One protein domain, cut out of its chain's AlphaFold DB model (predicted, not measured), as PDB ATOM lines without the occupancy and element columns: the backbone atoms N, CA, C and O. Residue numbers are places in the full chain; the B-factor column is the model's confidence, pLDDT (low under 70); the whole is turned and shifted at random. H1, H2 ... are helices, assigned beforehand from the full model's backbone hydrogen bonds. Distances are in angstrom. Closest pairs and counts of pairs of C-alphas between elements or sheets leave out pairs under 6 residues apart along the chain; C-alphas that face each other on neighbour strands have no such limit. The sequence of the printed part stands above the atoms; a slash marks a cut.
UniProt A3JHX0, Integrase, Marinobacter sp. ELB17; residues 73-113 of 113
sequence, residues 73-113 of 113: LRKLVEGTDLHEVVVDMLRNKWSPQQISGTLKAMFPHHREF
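AT A GLANCE: This is residues 73 to 113 of the 113 residues of the protein "Integrase" of Marinobacter sp. ELB17 (UniProt A3JHX0). Two helices of 11 residues each, H1 and then H2, make a V-shaped helical hairpin, with a tight link at its point and its arms opening away from that link. An unnamed stretch lies at each end; in the last one the chain hooks back, and residues 106 to 111 stick out. The printed part has 41 residues, with two named helices and no named strand, in the class all helix. It is compact, with a radius of gyration of the C-alphas of 9.9 A and spans of 26 by 22 by 14 A.

IN THESE COORDINATES: H1, residues 81 to 91, is 15.4 A long and begins at C-alpha 81, (-143.991, -30.065, -173.746). H2, residues 96 to 106, is 15.3 A long and ends at C-alpha 106, (-140.239, -17.383, -169.856).

HOW THE PARTS SIT: H1 and H2 form a helical hairpin and only just touch, with 3 pairs of C-alphas within 8 A. The closest C-alphas are those of Met 89 and Ile 99, 6.8 A apart. The helices run opposite ways at a steep tilt of 45 degrees. In H1 and H2 every O i to N i+4 pair is within hydrogen-bond range.

THE WHOLE: The C-alphas farthest apart, those of Lys 93 and His 109, are 26.2 A apart. The printed part has no cut. Residues 111 to 113 have pLDDT under 70.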
ATOM      1  N   LEU A  73    -159.988 -25.316-175.288       76.19
ATOM      2  CA  LEU A  73    -159.071 -26.443-175.304       76.19
ATOM      3  C   LEU A  73    -158.268 -26.425-174.000       76.19
ATOM      4  O   LEU A  73    -157.902 -25.362-173.488       76.19
ATOM      5  N   ARG A  74    -158.058 -27.605-173.414       82.25
ATOM      6  CA  ARG A  74    -157.221 -27.719-172.219       82.25
ATOM      7  C   ARG A  74    -155.806 -27.319-172.622       82.25
ATOM      8  O   ARG A  74    -155.293 -27.871-173.584       82.25
ATOM      9  N   LYS A  75    -155.194 -26.382-171.894       83.19
ATOM     10  CA  LYS A  75    -153.786 -26.012-172.109       83.19
ATOM     11  C   LYS A  75    -152.847 -27.179-171.782       83.19
ATOM     12  O   LYS A  75    -151.897 -27.437-172.504       83.19
ATOM     13  N   LEU A  76    -153.150 -27.903-170.701       87.81
ATOM     14  CA  LEU A  76    -152.413 -29.092-170.280       87.81
ATOM     15  C   LEU A  76    -153.025 -30.330-170.932       87.81
ATOM     16  O   LEU A  76    -154.116 -30.768-170.551       87.81
ATOM     17  N   VAL A  77    -152.321 -30.859-171.925       89.62
ATOM     18  CA  VAL A  77    -152.655 -32.098-172.630       89.62
ATOM     19  C   VAL A  77    -151.486 -33.052-172.437       89.62
ATOM     20  O   VAL A  77    -150.344 -32.660-172.638       89.62
ATOM     21  N   GLU A  78    -151.755 -34.285-172.018       90.44
ATOM     22  CA  GLU A  78    -150.705 -35.295-171.843       90.44
ATOM     23  C   GLU A  78    -149.910 -35.491-173.143       90.44
ATOM     24  O   GLU A  78    -150.487 -35.548-174.229       90.44
ATOM     25  N   GLY A  79    -148.583 -35.575-173.019       87.31
ATOM     26  CA  GLY A  79    -147.663 -35.705-174.151       87.31
ATOM     27  C   GLY A  79    -147.285 -34.392-174.846       87.31
ATOM     28  O   GLY A  79    -146.600 -34.445-175.861       87.31
ATOM     29  N   THR A  80    -147.714 -33.227-174.344       89.19
ATOM     30  CA  THR A  80    -147.181 -31.930-174.801       89.19
ATOM     31  C   THR A  80    -146.046 -31.438-173.907       89.19
ATOM     32  O   THR A  80    -146.057 -31.674-172.697       89.19
ATOM     33  N   ASP A  81    -145.122 -30.660-174.475       88.88
ATOM     34  CA  ASP A  81    -143.991 -30.065-173.746       88.88
ATOM     35  C   ASP A  81    -144.453 -29.270-172.514       88.88
ATOM     36  O   ASP A  81    -143.897 -29.389-171.425       88.88
ATOM     37  N   LEU A  82    -145.534 -28.492-172.656       89.50
ATOM     38  CA  LEU A  82    -146.114 -27.725-171.552       89.50
ATOM     39  C   LEU A  82    -146.578 -28.640-170.407       89.50
ATOM     40  O   LEU A  82    -146.400 -28.302-169.237       89.50
ATOM     41  N   HIS A  83    -147.172 -29.791-170.723       92.44
ATOM     42  CA  HIS A  83    -147.591 -30.746-169.703       92.44
ATOM     43  C   HIS A  83    -146.389 -31.348-168.970       92.44
ATOM     44  O   HIS A  83    -146.404 -31.416-167.742       92.44
ATOM     45  N   GLU A  84    -145.342 -31.741-169.695       92.69
ATOM     46  CA  GLU A  84    -144.131 -32.310-169.099       92.69
ATOM     47  C   GLU A  84    -143.418 -31.315-168.179       92.69
ATOM     48  O   GLU A  84    -143.121 -31.651-167.031       92.69
ATOM     49  N   VAL A  85    -143.251 -30.065-168.627       92.56
ATOM     50  CA  VAL A  85    -142.647 -28.990-167.825       92.56
ATOM     51  C   VAL A  85    -143.453 -28.730-166.552       92.56
ATOM     52  O   VAL A  85    -142.887 -28.645-165.461       92.56
ATOM     53  N   VAL A  86    -144.784 -28.638-166.653       93.88
ATOM     54  CA  VAL A  86    -145.638 -28.408-165.477       93.88
ATOM     55  C   VAL A  86    -145.585 -29.588-164.506       93.88
ATOM     56  O   VAL A  86    -145.519 -29.371-163.296       93.88
ATOM     57  N   VAL A  87    -145.579 -30.829-165.003       95.44
ATOM     58  CA  VAL A  87    -145.447 -32.027-164.158       95.44
ATOM     59  C   VAL A  87    -144.098 -32.052-163.441       95.44
ATOM     60  O   VAL A  87    -144.062 -32.364-162.249       95.44
ATOM     61  N   ASP A  88    -143.010 -31.698-164.119       95.56
ATOM     62  CA  ASP A  88    -141.685 -31.637-163.502       95.56
ATOM     63  C   ASP A  88    -141.613 -30.561-162.408       95.56
ATOM     64  O   ASP A  88    -141.208 -30.833-161.276       95.56
ATOM     65  N   MET A  89    -142.134 -29.359-162.671       95.62
ATOM     66  CA  MET A  89    -142.211 -28.301-161.658       95.62
ATOM     67  C   MET A  89    -143.069 -28.705-160.446       95.62
ATOM     68  O   MET A  89    -142.689 -28.449-159.300       95.62
ATOM     69  N   LEU A  90    -144.197 -29.391-160.671       96.81
ATOM     70  CA  LEU A  90    -145.031 -29.927-159.589       96.81
ATOM     71  C   LEU A  90    -144.289 -30.991-158.762       96.81
ATOM     72  O   LEU A  90    -144.392 -30.994-157.531       96.81
ATOM     73  N   ARG A  91    -143.510 -31.874-159.404       97.06
ATOM     74  CA  ARG A  91    -142.648 -32.855-158.709       97.06
ATOM     75  C   ARG A  91    -141.593 -32.160-157.852       97.06
ATOM     76  O   ARG A  91    -141.376 -32.571-156.712       97.06
ATOM     77  N   ASN A  92    -141.058 -31.049-158.349       96.81
ATOM     78  CA  ASN A  92    -140.131 -30.164-157.644       96.81
ATOM     79  C   ASN A  92    -140.801 -29.256-156.592       96.81
ATOM     80  O   ASN A  92    -140.174 -28.323-156.096       96.81
ATOM     81  N   LYS A  93    -142.061 -29.526-156.216       96.81
ATOM     82  CA  LYS A  93    -142.810 -28.827-155.152       96.81
ATOM     83  C   LYS A  93    -143.094 -27.349-155.429       96.81
ATOM     84  O   LYS A  93    -143.380 -26.597-154.498       96.81
ATOM     85  N   TRP A  94    -143.085 -26.933-156.692       97.56
ATOM     86  CA  TRP A  94    -143.528 -25.594-157.063       97.56
ATOM     87  C   TRP A  94    -145.042 -25.467-156.880       97.56
ATOM     88  O   TRP A  94    -145.805 -26.377-157.216       97.56
ATOM     89  N   SER A  95    -145.498 -24.319-156.376       96.56
ATOM     90  CA  SER A  95    -146.933 -24.022-156.315       96.56
ATOM     91  C   SER A  95    -147.493 -23.702-157.709       96.56
ATOM     92  O   SER A  95    -146.782 -23.127-158.538       96.56
ATOM     93  N   PRO A  96    -148.784 -23.978-157.980       94.25
ATOM     94  CA  PRO A  96    -149.419 -23.618-159.251       94.25
ATOM     95  C   PRO A  96    -149.244 -22.138-159.627       94.25
ATOM     96  O   PRO A  96    -149.064 -21.806-160.798       94.25
ATOM     97  N   GLN A  97    -149.247 -21.246-158.632       95.69
ATOM     98  CA  GLN A  97    -149.019 -19.816-158.814       95.69
ATOM     99  C   GLN A  97    -147.597 -19.531-159.311       95.69
ATOM    100  O   GLN A  97    -147.449 -18.816-160.303       95.69
ATOM    101  N   GLN A  98    -146.571 -20.125-158.690       95.81
ATOM    102  CA  GLN A  98    -145.177 -19.986-159.133       95.81
ATOM    103  C   GLN A  98    -144.987 -20.522-160.552       95.81
ATOM    104  O   GLN A  98    -144.421 -19.826-161.386       95.81
ATOM    105  N   ILE A  99    -145.533 -21.705-160.848       94.19
ATOM    106  CA  ILE A  99    -145.470 -22.318-162.182       94.19
ATOM    107  C   ILE A  99    -146.061 -21.371-163.231       94.19
ATOM    108  O   ILE A  99    -145.398 -21.034-164.209       94.19
ATOM    109  N   SER A 100    -147.284 -20.881-163.003       91.62
ATOM    110  CA  SER A 100    -147.946 -19.977-163.950       91.62
ATOM    111  C   SER A 100    -147.192 -18.654-164.147       91.62
ATOM    112  O   SER A 100    -147.105 -18.157-165.269       91.62
ATOM    113  N   GLY A 101    -146.613 -18.094-163.079       92.56
ATOM    114  CA  GLY A 101    -145.818 -16.868-163.145       92.56
ATOM    115  C   GLY A 101    -144.514 -17.056-163.919       92.56
ATOM    116  O   GLY A 101    -144.196 -16.248-164.791       92.56
ATOM    117  N   THR A 102    -143.792 -18.143-163.643       92.81
ATOM    118  CA  THR A 102    -142.528 -18.467-164.311       92.81
ATOM    119  C   THR A 102    -142.732 -18.769-165.787       92.81
ATOM    120  O   THR A 102    -142.016 -18.210-166.613       92.81
ATOM    121  N   LEU A 103    -143.752 -19.555-166.149       90.88
ATOM    122  CA  LEU A 103    -144.066 -19.832-167.554       90.88
ATOM    123  C   LEU A 103    -144.426 -18.558-168.324       90.88
ATOM    124  O   LEU A 103    -143.906 -18.334-169.415       90.88
ATOM    125  N   LYS A 104    -145.226 -17.668-167.729       88.75
ATOM    126  CA  LYS A 104    -145.570 -16.380-168.345       88.75
ATOM    127  C   LYS A 104    -144.349 -15.474-168.552       88.75
ATOM    128  O   LYS A 104    -144.307 -14.735-169.533       88.75
ATOM    129  N   ALA A 105    -143.377 -15.517-167.639       88.19
ATOM    130  CA  ALA A 105    -142.134 -14.756-167.751       88.19
ATOM    131  C   ALA A 105    -141.174 -15.348-168.798       88.19
ATOM    132  O   ALA A 105    -140.531 -14.595-169.525       88.19
ATOM    133  N   MET A 106    -141.094 -16.678-168.892       86.31
ATOM    134  CA  MET A 106    -140.239 -17.383-169.856       86.31
ATOM    135  C   MET A 106    -140.787 -17.323-171.286       86.31
ATOM    136  O   MET A 106    -140.009 -17.257-172.235       86.31
ATOM    137  N   PHE A 107    -142.115 -17.303-171.450       83.44
ATOM    138  CA  PHE A 107    -142.787 -17.351-172.752       83.44
ATOM    139  C   PHE A 107    -143.759 -16.171-172.966       83.44
ATOM    140  O   PHE A 107    -144.952 -16.376-173.202       83.44
ATOM    141  N   PRO A 108    -143.279 -14.913-172.946       76.06
ATOM    142  CA  PRO A 108    -144.140 -13.725-172.938       76.06
ATOM    143  C   PRO A 108    -144.986 -13.546-174.210       76.06
ATOM    144  O   PRO A 108    -146.033 -12.897-174.169       76.06
ATOM    145  N   HIS A 109    -144.567 -14.128-175.337       76.50
ATOM    146  CA  HIS A 109    -145.278 -14.047-176.622       76.50
ATOM    147  C   HIS A 109    -146.087 -15.302-176.966       76.50
ATOM    148  O   HIS A 109    -146.737 -15.348-178.011       76.50
ATOM    149  N   HIS A 110    -146.086 -16.314-176.098       71.12
ATOM    150  CA  HIS A 110    -146.702 -17.599-176.390       71.12
ATOM    151  C   HIS A 110    -148.027 -17.725-175.632       71.12
ATOM    152  O   HIS A 110    -148.073 -18.073-174.459       71.12
ATOM    153  N   ARG A 111    -149.136 -17.418-176.319       63.16
ATOM    154  CA  ARG A 111    -150.487 -17.278-175.726       63.16
ATOM    155  C   ARG A 111    -151.013 -18.541-175.022       63.16
ATOM    156  O   ARG A 111    -151.976 -18.479-174.252       63.16
ATOM    157  N   GLU A 112    -150.416 -19.683-175.338       61.28
ATOM    158  CA  GLU A 112    -150.763 -20.993-174.790       61.28
ATOM    159  C   GLU A 112    -150.086 -21.279-173.441       61.28
ATOM    160  O   GLU A 112    -150.673 -22.008-172.638       61.28
ATOM    161  N   PHE A 113    -148.964 -20.615-173.142       58.91
ATOM    162  CA  PHE A 113    -148.272 -20.660-171.849       58.91
ATOM    163  C   PHE A 113    -148.878 -19.670-170.835       58.91
ATOM    164  O   PHE A 113    -149.787 -18.879-171.206       58.91
TER     165      PHE A 113